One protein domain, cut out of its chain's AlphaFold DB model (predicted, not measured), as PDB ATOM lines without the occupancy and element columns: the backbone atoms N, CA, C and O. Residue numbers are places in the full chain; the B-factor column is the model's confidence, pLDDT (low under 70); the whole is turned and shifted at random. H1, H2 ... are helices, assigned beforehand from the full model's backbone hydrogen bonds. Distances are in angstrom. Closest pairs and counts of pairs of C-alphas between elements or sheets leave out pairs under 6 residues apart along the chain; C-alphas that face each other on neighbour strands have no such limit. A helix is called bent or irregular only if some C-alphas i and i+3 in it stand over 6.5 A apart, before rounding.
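This is residues 4 to 93 of the 463 residues of the protein "Amino_oxidase domain-containing protein" of viral metagenome (UniProt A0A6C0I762). Two helical hairpins, H1 with H2 and H6 with H7, face each other loosely, with H7 nearest the middle of the whole and H4 between the hairpins at the end where H7 begins, touching H6 and close to H1 but not clearly touching it. H5 lies beyond H4 at the far side from H2, crosswise to H6 and H7, and the small H3 sits on a loop at another side. The printed part has 90 residues with seven named helices, in the order H1 to H7, and no named strand: the class is all helix. It is compact and rounded, with a radius of gyration of the C-alphas of 12.2 A and spans of 32 by 27 by 25 A.

H1, residues 4 to 14, and H2, residues 18 to 29, form a helical hairpin; they touch at Leu 14 and Tyr 20, whose C-alphas are 5.6 A apart, at a shallow tilt of 18 degrees, opposite ways. H3, residues 35 to 38, is close to H2 but not clearly touching, the closest C-alphas being Phe 26 and Tyr 38, 7.7 A. H4, residues 47 to 54, is apart from H3 and H2 and is close to H1 but not clearly touching, with C-alphas Val 10 and Ile 53 at 6.1 A. H5, residues 59 to 65, touches no helix. H6, residues 69 to 77, touches H4 at C-alphas Thr 47 and Leu 77, 6.7 A, at a steep tilt of 46 degrees, opposite ways. H7, residues 80 to 92, forms a second helical hairpin with H6; their closest C-alphas, Tyr 74 and Leu 83, are 5.8 A apart, and the tilt of 36 degrees is only just steep. H5 and H7 are close but not clearly touching, with C-alphas Leu 65 and Ile 87 at 7.5 A, and only just about perpendicular at 71 degrees. H1 and H7 are near each other, with 7 pairs of C-alphas within 10 A. Helix packing is only just mostly crossed: 1 of 3 touching pairs is at a shallow tilt. In H1, H4, H5, H6 and H7 every O i to N i+4 pair is within hydrogen-bond range; in H2 it is 6 of 8, and H3 is too short for such a pair.

H1 begins at C-alpha 4, (-9.086, 22.458, 23.786), and is 15.5 A long. H2 is 17.6 A and irregular: C-alphas 19 and 22 are 8.1 A apart. H3 is 5.6 A, H4 10.3 A, H5 10.0 A and H6 12.4 A. H7, 17.5 A, ends at C-alpha 92, (-0.734, 19.423, 26.045).

The C-alphas of Asp 18 and Glu 67 are the two farthest apart, at 33.5 A. The printed part has no cut and no long link; H3 to H4 is short, the others tight. Mean pLDDT of the printed part is 91.0; residues 42 and 44 are under 70.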
ATOM      1  N   VAL A   4      -7.641  22.617  23.533       93.25
ATOM      2  CA  VAL A   4      -9.086  22.458  23.786       93.25
ATOM      3  C   VAL A   4      -9.905  23.119  22.677       93.25
ATOM      4  O   VAL A   4     -10.830  22.517  22.133       93.25
ATOM      5  N   LYS A   5      -9.525  24.336  22.274       94.38
ATOM      6  CA  LYS A   5     -10.172  25.039  21.159       94.38
ATOM      7  C   LYS A   5      -9.939  24.334  19.821       94.38
ATOM      8  O   LYS A   5     -10.857  24.262  19.007       94.38
ATOM      9  N   PHE A   6      -8.728  23.831  19.584       96.38
ATOM     10  CA  PHE A   6      -8.416  23.051  18.384       96.38
ATOM     11  C   PHE A   6      -9.290  21.794  18.293       96.38
ATOM     12  O   PHE A   6      -9.964  21.587  17.286       96.38
ATOM     13  N   LYS A   7      -9.345  21.015  19.377       96.50
ATOM     14  CA  LYS A   7     -10.172  19.818  19.522       96.50
ATOM     15  C   LYS A   7     -11.640  20.100  19.239       96.50
ATOM     16  O   LYS A   7     -12.253  19.378  18.459       96.50
ATOM     17  N   GLU A   8     -12.190  21.177  19.793       96.38
ATOM     18  CA  GLU A   8     -13.586  21.532  19.540       96.38
ATOM     19  C   GLU A   8     -13.834  21.904  18.070       96.38
ATOM     20  O   GLU A   8     -14.800  21.438  17.472       96.38
ATOM     21  N   ASN A   9     -12.934  22.656  17.428       95.56
ATOM     22  CA  ASN A   9     -13.066  22.959  15.998       95.56
ATOM     23  C   ASN A   9     -13.046  21.694  15.127       95.56
ATOM     24  O   ASN A   9     -13.803  21.600  14.161       95.56
ATOM     25  N   VAL A  10     -12.199  20.722  15.470       95.75
ATOM     26  CA  VAL A  10     -12.115  19.442  14.758       95.75
ATOM     27  C   VAL A  10     -13.401  18.636  14.934       95.75
ATOM     28  O   VAL A  10     -13.969  18.169  13.948       95.75
ATOM     29  N   LYS A  11     -13.937  18.564  16.155       95.56
ATOM     30  CA  LYS A  11     -15.234  17.933  16.436       95.56
ATOM     31  C   LYS A  11     -16.362  18.500  15.573       95.56
ATOM     32  O   LYS A  11     -17.161  17.741  15.034       95.56
ATOM     33  N   GLN A  12     -16.401  19.819  15.374       94.31
ATOM     34  CA  GLN A  12     -17.402  20.463  14.512       94.31
ATOM     35  C   GLN A  12     -17.261  20.106  13.021       94.31
ATOM     36  O   GLN A  12     -18.228  20.235  12.271       94.31
ATOM     37  N   ILE A  13     -16.079  19.680  12.563       92.00
ATOM     38  CA  ILE A  13     -15.895  19.142  11.207       92.00
ATOM     39  C   ILE A  13     -16.481  17.734  11.125       92.00
ATOM     40  O   ILE A  13     -17.245  17.459  10.201       92.00
ATOM     41  N   LEU A  14     -16.155  16.877  12.093       92.50
ATOM     42  CA  LEU A  14     -16.582  15.477  12.106       92.50
ATOM     43  C   LEU A  14     -18.105  15.341  12.259       92.50
ATOM     44  O   LEU A  14     -18.718  14.564  11.538       92.50
ATOM     45  N   LEU A  15     -18.743  16.188  13.075       92.19
ATOM     46  CA  LEU A  15     -20.205  16.199  13.264       92.19
ATOM     47  C   LEU A  15     -21.019  16.467  11.990       92.19
ATOM     48  O   LEU A  15     -22.221  16.221  11.969       92.19
ATOM     49  N   LYS A  16     -20.406  17.015  10.936       88.25
ATOM     50  CA  LYS A  16     -21.109  17.319   9.679       88.25
ATOM     51  C   LYS A  16     -21.299  16.094   8.789       88.25
ATOM     52  O   LYS A  16     -21.966  16.213   7.763       88.25
ATOM     53  N   ASN A  17     -20.691  14.963   9.136       84.94
ATOM     54  CA  ASN A  17     -20.761  13.742   8.357       84.94
ATOM     55  C   ASN A  17     -20.874  12.531   9.289       84.94
ATOM     56  O   ASN A  17     -19.918  12.179   9.974       84.94
ATOM     57  N   ASP A  18     -22.030  11.867   9.261       83.12
ATOM     58  CA  ASP A  18     -22.316  10.703  10.108       83.12
ATOM     59  C   ASP A  18     -21.349   9.527   9.878       83.12
ATOM     60  O   ASP A  18     -21.261   8.643  10.729       83.12
ATOM     61  N   SER A  19     -20.601   9.510   8.763       86.56
ATOM     62  CA  SER A  19     -19.573   8.492   8.521       86.56
ATOM     63  C   SER A  19     -18.357   8.610   9.442       86.56
ATOM     64  O   SER A  19     -17.629   7.636   9.540       86.56
ATOM     65  N   TYR A  20     -18.140   9.756  10.103       89.19
ATOM     66  CA  TYR A  20     -16.961  10.021  10.945       89.19
ATOM     67  C   TYR A  20     -17.228   9.890  12.454       89.19
ATOM     68  O   TYR A  20     -16.675  10.618  13.288       89.19
ATOM     69  N   LYS A  21     -18.173   9.026  12.825       89.69
ATOM     70  CA  LYS A  21     -18.591   8.871  14.221       89.69
ATOM     71  C   LYS A  21     -17.489   8.264  15.097       89.69
ATOM     72  O   LYS A  21     -17.332   8.690  16.238       89.69
ATOM     73  N   GLU A  22     -16.732   7.300  14.579       89.44
ATOM     74  CA  GLU A  22     -15.670   6.620  15.334       89.44
ATOM     75  C   GLU A  22     -14.509   7.576  15.642       89.44
ATOM     76  O   GLU A  22     -14.021   7.637  16.770       89.44
ATOM     77  N   GLU A  23     -14.135   8.405  14.674       91.56
ATOM     78  CA  GLU A  23     -13.114   9.439  14.786       91.56
ATOM     79  C   GLU A  23     -13.565  10.553  15.727       91.56
ATOM     80  O   GLU A  23     -12.758  11.074  16.500       91.56
ATOM     81  N   TYR A  24     -14.856  10.908  15.706       93.25
ATOM     82  CA  TYR A  24     -15.417  11.849  16.671       93.25
ATOM     83  C   TYR A  24     -15.272  11.310  18.094       93.25
ATOM     84  O   TYR A  24     -14.750  12.012  18.965       93.25
ATOM     85  N   ASP A  25     -15.691  10.063  18.322       92.12
ATOM     86  CA  ASP A  25     -15.618   9.416  19.631       92.12
ATOM     87  C   ASP A  25     -14.160   9.274  20.098       92.12
ATOM     88  O   ASP A  25     -13.858   9.547  21.266       92.12
ATOM     89  N   PHE A  26     -13.238   8.932  19.192       93.12
ATOM     90  CA  PHE A  26     -11.799   8.921  19.454       93.12
ATOM     91  C   PHE A  26     -11.303  10.296  19.904       93.12
ATOM     92  O   PHE A  26     -10.761  10.417  21.004       93.12
ATOM     93  N   ILE A  27     -11.516  11.342  19.099       94.12
ATOM     94  CA  ILE A  27     -11.027  12.695  19.387       94.12
ATOM     95  C   ILE A  27     -11.609  13.215  20.696       94.12
ATOM     96  O   ILE A  27     -10.869  13.765  21.520       94.12
ATOM     97  N   GLU A  28     -12.909  13.019  20.921       94.56
ATOM     98  CA  GLU A  28     -13.594  13.472  22.127       94.56
ATOM     99  C   GLU A  28     -13.020  12.822  23.385       94.56
ATOM    100  O   GLU A  28     -12.796  13.500  24.389       94.56
ATOM    101  N   ASN A  29     -12.683  11.539  23.314       93.75
ATOM    102  CA  ASN A  29     -12.226  10.782  24.473       93.75
ATOM    103  C   ASN A  29     -10.700  10.644  24.559       93.75
ATOM    104  O   ASN A  29     -10.210  10.010  25.496       93.75
ATOM    105  N   TYR A  30      -9.930  11.205  23.619       93.94
ATOM    106  CA  TYR A  30      -8.471  11.096  23.615       93.94
ATOM    107  C   TYR A  30      -7.821  11.908  24.745       93.94
ATOM    108  O   TYR A  30      -8.045  13.114  24.875       93.94
ATOM    109  N   SER A  31      -6.997  11.231  25.543       93.56
ATOM    110  CA  SER A  31      -6.161  11.758  26.628       93.56
ATOM    111  C   SER A  31      -5.059  10.744  26.934       93.56
ATOM    112  O   SER A  31      -5.181   9.582  26.543       93.56
ATOM    113  N   VAL A  32      -4.048  11.115  27.723       94.25
ATOM    114  CA  VAL A  32      -3.002  10.183  28.182       94.25
ATOM    115  C   VAL A  32      -3.576   8.930  28.860       94.25
ATOM    116  O   VAL A  32      -3.057   7.833  28.678       94.25
ATOM    117  N   SER A  33      -4.706   9.054  29.566       91.62
ATOM    118  CA  SER A  33      -5.364   7.933  30.257       91.62
ATOM    119  C   SER A  33      -6.094   6.950  29.334       91.62
ATOM    120  O   SER A  33      -6.364   5.814  29.726       91.62
ATOM    121  N   THR A  34      -6.423   7.364  28.111       91.88
ATOM    122  CA  THR A  34      -7.231   6.576  27.171       91.88
ATOM    123  C   THR A  34      -6.456   6.093  25.956       91.88
ATOM    124  O   THR A  34      -6.966   5.217  25.264       91.88
ATOM    125  N   GLN A  35      -5.224   6.572  25.738       90.31
ATOM    126  CA  GLN A  35      -4.347   6.184  24.622       90.31
ATOM    127  C   GLN A  35      -4.334   4.675  24.363       90.31
ATOM    128  O   GLN A  35      -4.575   4.241  23.240       90.31
ATOM    129  N   ALA A  36      -4.155   3.878  25.421       89.62
ATOM    130  CA  ALA A  36      -4.057   2.426  25.314       89.62
ATOM    131  C   ALA A  36      -5.270   1.764  24.629       89.62
ATOM    132  O   ALA A  36      -5.124   0.750  23.947       89.62
ATOM    133  N   LYS A  37      -6.465   2.359  24.755       89.12
ATOM    134  CA  LYS A  37      -7.699   1.864  24.125       89.12
ATOM    135  C   LYS A  37      -7.698   2.012  22.608       89.12
ATOM    136  O   LYS A  37      -8.533   1.400  21.963       89.12
ATOM    137  N   TYR A  38      -6.812   2.826  22.049       87.44
ATOM    138  CA  TYR A  38      -6.819   3.162  20.629       87.44
ATOM    139  C   TYR A  38      -5.647   2.551  19.863       87.44
ATOM    140  O   TYR A  38      -5.633   2.600  18.641       87.44
ATOM    141  N   ASN A  39      -4.708   1.897  20.555       81.31
ATOM    142  CA  ASN A  39      -3.538   1.271  19.931       81.31
ATOM    143  C   ASN A  39      -3.884   0.146  18.941       81.31
ATOM    144  O   ASN A  39      -3.048  -0.230  18.129       81.31
ATOM    145  N   HIS A  40      -5.083  -0.429  19.050       73.44
ATOM    146  CA  HIS A  40      -5.552  -1.532  18.211       73.44
ATOM    147  C   HIS A  40      -6.573  -1.096  17.156       73.44
ATOM    148  O   HIS A  40      -7.044  -1.948  16.399       73.44
ATOM    149  N   LEU A  41      -6.953   0.188  17.123       74.19
ATOM    150  CA  LEU A  41      -7.812   0.680  16.054       74.19
ATOM    151  C   LEU A  41      -7.074   0.516  14.726       74.19
ATOM    152  O   LEU A  41      -5.882   0.815  14.619       74.19
ATOM    153  N   SER A  42      -7.781  -0.002  13.723       66.75
ATOM    154  CA  SER A  42      -7.258  -0.048  12.365       66.75
ATOM    155  C   SER A  42      -6.937   1.371  11.926       66.75
ATOM    156  O   SER A  42      -7.777   2.257  12.079       66.75
ATOM    157  N   VAL A  43      -5.736   1.573  11.385       71.75
ATOM    158  CA  VAL A  43      -5.338   2.878  10.866       71.75
ATOM    159  C   VAL A  43      -6.332   3.287   9.786       71.75
ATOM    160  O   VAL A  43      -6.463   2.596   8.773       71.75
ATOM    161  N   ASP A  44      -7.048   4.380  10.038       69.94
ATOM    162  CA  ASP A  44      -7.927   4.983   9.050       69.94
ATOM    163  C   ASP A  44      -7.154   6.050   8.281       69.94
ATOM    164  O   ASP A  44      -6.566   6.965   8.870       69.94
ATOM    165  N   PHE A  45      -7.122   5.877   6.963       82.06
ATOM    166  CA  PHE A  45      -6.374   6.721   6.050       82.06
ATOM    167  C   PHE A  45      -7.342   7.591   5.252       82.06
ATOM    168  O   PHE A  45      -7.887   7.170   4.230       82.06
ATOM    169  N   ASP A  46      -7.500   8.841   5.684       88.94
ATOM    170  CA  ASP A  46      -8.257   9.863   4.963       88.94
ATOM    171  C   ASP A  46      -7.424  11.143   4.868       88.94
ATOM    172  O   ASP A  46      -7.479  12.052   5.705       88.94
ATOM    173  N   THR A  47      -6.636  11.229   3.796       90.69
ATOM    174  CA  THR A  47      -5.770  12.380   3.527       90.69
ATOM    175  C   THR A  47      -6.562  13.689   3.447       90.69
ATOM    176  O   THR A  47      -6.055  14.732   3.856       90.69
ATOM    177  N   LEU A  48      -7.809  13.672   2.956       92.06
ATOM    178  CA  LEU A  48      -8.615  14.888   2.834       92.06
ATOM    179  C   LEU A  48      -9.096  15.369   4.207       92.06
ATOM    180  O   LEU A  48      -9.091  16.575   4.477       92.06
ATOM    181  N   LEU A  49      -9.520  14.446   5.072       91.88
ATOM    182  CA  LEU A  49      -9.896  14.764   6.445       91.88
ATOM    183  C   LEU A  49      -8.695  15.290   7.234       91.88
ATOM    184  O   LEU A  49      -8.790  16.354   7.850       91.88
ATOM    185  N   VAL A  50      -7.552  14.607   7.157       93.88
ATOM    186  CA  VAL A  50      -6.312  15.032   7.817       93.88
ATOM    187  C   VAL A  50      -5.880  16.419   7.342       93.88
ATOM    188  O   VAL A  50      -5.600  17.280   8.175       93.88
ATOM    189  N   GLN A  51      -5.911  16.705   6.036       94.75
ATOM    190  CA  GLN A  51      -5.626  18.045   5.502       94.75
ATOM    191  C   GLN A  51      -6.556  19.115   6.085       94.75
ATOM    192  O   GLN A  51      -6.092  20.185   6.488       94.75
ATOM    193  N   LYS A  52      -7.863  18.834   6.180       94.56
ATOM    194  CA  LYS A  52      -8.829  19.755   6.800       94.56
ATOM    195  C   LYS A  52      -8.512  19.988   8.276       94.56
ATOM    196  O   LYS A  52      -8.520  21.136   8.710       94.56
ATOM    197  N   ILE A  53      -8.209  18.935   9.031       94.62
ATOM    198  CA  ILE A  53      -7.872  19.025  10.459       94.62
ATOM    199  C   ILE A  53      -6.589  19.830  10.667       94.62
ATOM    200  O   ILE A  53      -6.581  20.784  11.440       94.62
ATOM    201  N   VAL A  54      -5.526  19.498   9.938       95.50
ATOM    202  CA  VAL A  54      -4.227  20.176  10.030       95.50
ATOM    203  C   VAL A  54      -4.334  21.643   9.613       95.50
ATOM    204  O   VAL A  54      -3.688  22.488  10.224       95.50
ATOM    205  N   SER A  55      -5.217  21.988   8.665       95.94
ATOM    206  CA  SER A  55      -5.458  23.387   8.270       95.94
ATOM    207  C   SER A  55      -6.037  24.276   9.380       95.94
ATOM    208  O   SER A  55      -5.995  25.499   9.264       95.94
ATOM    209  N   LEU A  56      -6.574  23.684  10.455       96.31
ATOM    210  CA  LEU A  56      -7.058  24.433  11.615       96.31
ATOM    211  C   LEU A  56      -5.926  24.889  12.548       96.31
ATOM    212  O   LEU A  56      -6.179  25.744  13.399       96.31
ATOM    213  N   LEU A  57      -4.722  24.318  12.430       96.00
ATOM    214  CA  LEU A  57      -3.565  24.685  13.246       96.00
ATOM    215  C   LEU A  57      -3.105  26.114  12.935       96.00
ATOM    216  O   LEU A  57      -3.132  26.556  11.787       96.00
ATOM    217  N   ASP A  58      -2.645  26.840  13.959       95.19
ATOM    218  CA  ASP A  58      -1.976  28.121  13.721       95.19
ATOM    219  C   ASP A  58      -0.606  27.919  13.048       95.19
ATOM    220  O   ASP A  58       0.010  26.854  13.147       95.19
ATOM    221  N   THR A  59      -0.139  28.946  12.334       95.56
ATOM    222  CA  THR A  59       1.075  28.882  11.507       95.56
ATOM    223  C   THR A  59       2.304  28.415  12.284       95.56
ATOM    224  O   THR A  59       3.105  27.649  11.751       95.56
ATOM    225  N   ASP A  60       2.466  28.872  13.524       94.69
ATOM    226  CA  ASP A  60       3.646  28.562  14.333       94.69
ATOM    227  C   ASP A  60       3.602  27.115  14.829       94.69
ATOM    228  O   ASP A  60       4.592  26.391  14.726       94.69
ATOM    229  N   THR A  61       2.431  26.655  15.274       93.81
ATOM    230  CA  THR A  61       2.205  25.261  15.678       93.81
ATOM    231  C   THR A  61       2.412  24.309  14.504       93.81
ATOM    232  O   THR A  61       3.077  23.287  14.650       93.81
ATOM    233  N   TYR A  62       1.876  24.648  13.331       94.94
ATOM    234  CA  TYR A  62       2.055  23.848  12.124       94.94
ATOM    235  C   TYR A  62       3.533  23.737  11.730       94.94
ATOM    236  O   TYR A  62       4.014  22.635  11.481       94.94
ATOM    237  N   LYS A  63       4.281  24.851  11.740       93.44
ATOM    238  CA  LYS A  63       5.729  24.843  11.469       93.44
ATOM    239  C   LYS A  63       6.497  23.969  12.455       93.44
ATOM    240  O   LYS A  63       7.315  23.173  12.019       93.44
ATOM    241  N   MET A  64       6.200  24.080  13.750       91.25
ATOM    242  CA  MET A  64       6.814  23.245  14.786       91.25
ATOM    243  C   MET A  64       6.534  21.754  14.547       91.25
ATOM    244  O   MET A  64       7.438  20.930  14.643       91.25
ATOM    245  N   LEU A  65       5.290  21.386  14.232       92.00
ATOM    246  CA  LEU A  65       4.927  19.989  13.975       92.00
ATOM    247  C   LEU A  65       5.583  19.449  12.698       92.00
ATOM    248  O   LEU A  65       6.004  18.299  12.672       92.00
ATOM    249  N   LEU A  66       5.749  20.288  11.673       91.19
ATOM    250  CA  LEU A  66       6.501  19.949  10.465       91.19
ATOM    251  C   LEU A  66       8.001  19.734  10.701       91.19
ATOM    252  O   LEU A  66       8.680  19.320   9.773       91.19
ATOM    253  N   GLU A  67       8.559  19.995  11.880       88.88
ATOM    254  CA  GLU A  67       9.946  19.612  12.189       88.88
ATOM    255  C   GLU A  67      10.059  18.165  12.696       88.88
ATOM    256  O   GLU A  67      11.168  17.655  12.843       88.88
ATOM    257  N   ILE A  68       8.926  17.498  12.935       88.56
ATOM    258  CA  ILE A  68       8.841  16.121  13.424       88.56
ATOM    259  C   ILE A  68       8.625  15.196  12.224       88.56
ATOM    260  O   ILE A  68       7.616  15.301  11.524       88.56
ATOM    261  N   ASP A  69       9.553  14.273  11.983       88.00
ATOM    262  CA  ASP A  69       9.494  13.395  10.806       88.00
ATOM    263  C   ASP A  69       8.281  12.461  10.828       88.00
ATOM    264  O   ASP A  69       7.585  12.343   9.820       88.00
ATOM    265  N   ASP A  70       7.949  11.905  11.995       88.44
ATOM    266  CA  ASP A  70       6.731  11.116  12.192       88.44
ATOM    267  C   ASP A  70       5.465  11.907  11.831       88.44
ATOM    268  O   ASP A  70       4.571  11.386  11.169       88.44
ATOM    269  N   PHE A  71       5.387  13.192  12.198       92.25
ATOM    270  CA  PHE A  71       4.232  14.020  11.850       92.25
ATOM    271  C   PHE A  71       4.089  14.168  10.332       92.25
ATOM    272  O   PHE A  71       2.987  13.987   9.816       92.25
ATOM    273  N   LYS A  72       5.185  14.455   9.612       91.69
ATOM    274  CA  LYS A  72       5.171  14.534   8.139       91.69
ATOM    275  C   LYS A  72       4.723  13.210   7.530       91.69
ATOM    276  O   LYS A  72       3.873  13.203   6.647       91.69
ATOM    277  N   HIS A  73       5.275  12.107   8.030       91.12
ATOM    278  CA  HIS A  73       4.980  10.772   7.534       91.12
ATOM    279  C   HIS A  73       3.490  10.434   7.666       91.12
ATOM    280  O   HIS A  73       2.841  10.103   6.674       91.12
ATOM    281  N   TYR A  74       2.917  10.587   8.863       92.06
ATOM    282  CA  TYR A  74       1.497  10.302   9.091       92.06
ATOM    283  C   TYR A  74       0.576  11.304   8.388       92.06
ATOM    284  O   TYR A  74      -0.501  10.926   7.929       92.06
ATOM    285  N   TYR A  75       1.010  12.559   8.238       93.62
ATOM    286  CA  TYR A  75       0.294  13.560   7.451       93.62
ATOM    287  C   TYR A  75       0.186  13.171   5.970       93.62
ATOM    288  O   TYR A  75      -0.899  13.260   5.395       93.62
ATOM    289  N   GLU A  76       1.280  12.711   5.358       92.44
ATOM    290  CA  GLU A  76       1.304  12.260   3.960       92.44
ATOM    291  C   GLU A  76       0.495  10.977   3.748       92.44
ATOM    292  O   GLU A  76      -0.221  10.862   2.752       92.44
ATOM    293  N   LEU A  77       0.572  10.035   4.693       92.19
ATOM    294  CA  LEU A  77      -0.220   8.806   4.654       92.19
ATOM    295  C   LEU A  77      -1.721   9.056   4.865       92.19
ATOM    296  O   LEU A  77      -2.541   8.313   4.334       92.19
ATOM    297  N   GLY A  78      -2.084  10.095   5.619       92.81
ATOM    298  CA  GLY A  78      -3.462  10.355   6.036       92.81
ATOM    299  C   GLY A  78      -3.890   9.599   7.298       92.81
ATOM    300  O   GLY A  78      -5.086   9.431   7.494       92.81
ATOM    301  N   ASP A  79      -2.949   9.162   8.145       92.56
ATOM    302  CA  ASP A  79      -3.230   8.476   9.418       92.56
ATOM    303  C   ASP A  79      -3.655   9.485  10.497       92.56
ATOM    304  O   ASP A  79      -2.823  10.181  11.094       92.56
ATOM    305  N   LEU A  80      -4.960   9.562  10.764       91.62
ATOM    306  CA  LEU A  80      -5.507  10.485  11.758       91.62
ATOM    307  C   LEU A  80      -5.081  10.137  13.193       91.62
ATOM    308  O   LEU A  80      -4.784  11.042  13.975       91.62
ATOM    309  N   TYR A  81      -5.057   8.856  13.561       91.75
ATOM    310  CA  TYR A  81      -4.833   8.417  14.941       91.75
ATOM    311  C   TYR A  81      -3.406   8.730  15.402       91.75
ATOM    312  O   TYR A  81      -3.202   9.337  16.463       91.75
ATOM    313  N   SER A  82      -2.414   8.387  14.577       90.50
ATOM    314  CA  SER A  82      -1.005   8.672  14.864       90.50
ATOM    315  C   SER A  82      -0.715  10.171  14.835       90.50
ATOM    316  O   SER A  82       0.007  10.682  15.697       90.50
ATOM    317  N   LEU A  83      -1.328  10.908  13.905       92.19
ATOM    318  CA  LEU A  83      -1.172  12.356  13.810       92.19
ATOM    319  C   LEU A  83      -1.792  13.078  15.016       92.19
ATOM    320  O   LEU A  83      -1.158  13.955  15.606       92.19
ATOM    321  N   TRP A  84      -2.992  12.673  15.442       93.94
ATOM    322  CA  TRP A  84      -3.659  13.241  16.615       93.94
ATOM    323  C   TRP A  84      -2.846  13.033  17.891       93.94
ATOM    324  O   TRP A  84      -2.703  13.961  18.690       93.94
ATOM    325  N   LYS A  85      -2.252  11.843  18.055       92.69
ATOM    326  CA  LYS A  85      -1.330  11.535  19.156       92.69
ATOM    327  C   LYS A  85      -0.194  12.551  19.234       92.69
ATOM    328  O   LYS A  85       0.047  13.099  20.309       92.69
ATOM    329  N   ILE A  86       0.479  12.818  18.114       92.94
ATOM    330  CA  ILE A  86       1.612  13.751  18.063       92.94
ATOM    331  C   ILE A  86       1.158  15.175  18.399       92.94
ATOM    332  O   ILE A  86       1.792  15.839  19.223       92.94
ATOM    333  N   ILE A  87       0.041  15.628  17.818       94.44
ATOM    334  CA  ILE A  87      -0.515  16.960  18.095       94.44
ATOM    335  C   ILE A  87      -0.848  17.109  19.582       94.44
ATOM    336  O   ILE A  87      -0.436  18.089  20.201       94.44
ATOM    337  N   TYR A  88      -1.565  16.141  20.160       94.94
ATOM    338  CA  TYR A  88      -1.914  16.141  21.580       94.94
ATOM    339  C   TYR A  88      -0.664  16.218  22.454       94.94
ATOM    340  O   TYR A  88      -0.577  17.085  23.317       94.94
ATOM    341  N   ILE A  89       0.335  15.364  22.205       93.62
ATOM    342  CA  ILE A  89       1.543  15.339  23.033       93.62
ATOM    343  C   ILE A  89       2.291  16.674  22.970       93.62
ATOM    344  O   ILE A  89       2.761  17.160  23.999       93.62
ATOM    345  N   LYS A  90       2.380  17.293  21.789       92.06
ATOM    346  CA  LYS A  90       3.095  18.563  21.623       92.06
ATOM    347  C   LYS A  90       2.347  19.768  22.177       92.06
ATOM    348  O   LYS A  90       3.000  20.698  22.639       92.06
ATOM    349  N   LEU A  91       1.017  19.766  22.130       93.00
ATOM    350  CA  LEU A  91       0.220  20.895  22.606       93.00
ATOM    351  C   LEU A  91      -0.132  20.814  24.094       93.00
ATOM    352  O   LEU A  91      -0.179  21.857  24.738       93.00
ATOM    353  N   GLU A  92      -0.337  19.614  24.639       93.75
ATOM    354  CA  GLU A  92      -0.734  19.423  26.045       93.75
ATOM    355  C   GLU A  92       0.433  19.038  26.960       93.75
ATOM    356  O   GLU A  92       0.334  19.184  28.174       93.75
ATOM    357  N   GLY A  93       1.544  18.544  26.403       94.38
ATOM    358  CA  GLY A  93       2.724  18.158  27.180       94.38
ATOM    359  C   GLY A  93       2.455  17.114  28.277       94.38
ATOM    360  O   GLY A  93       2.943  17.302  29.392       94.38
TER     361      GLY A  93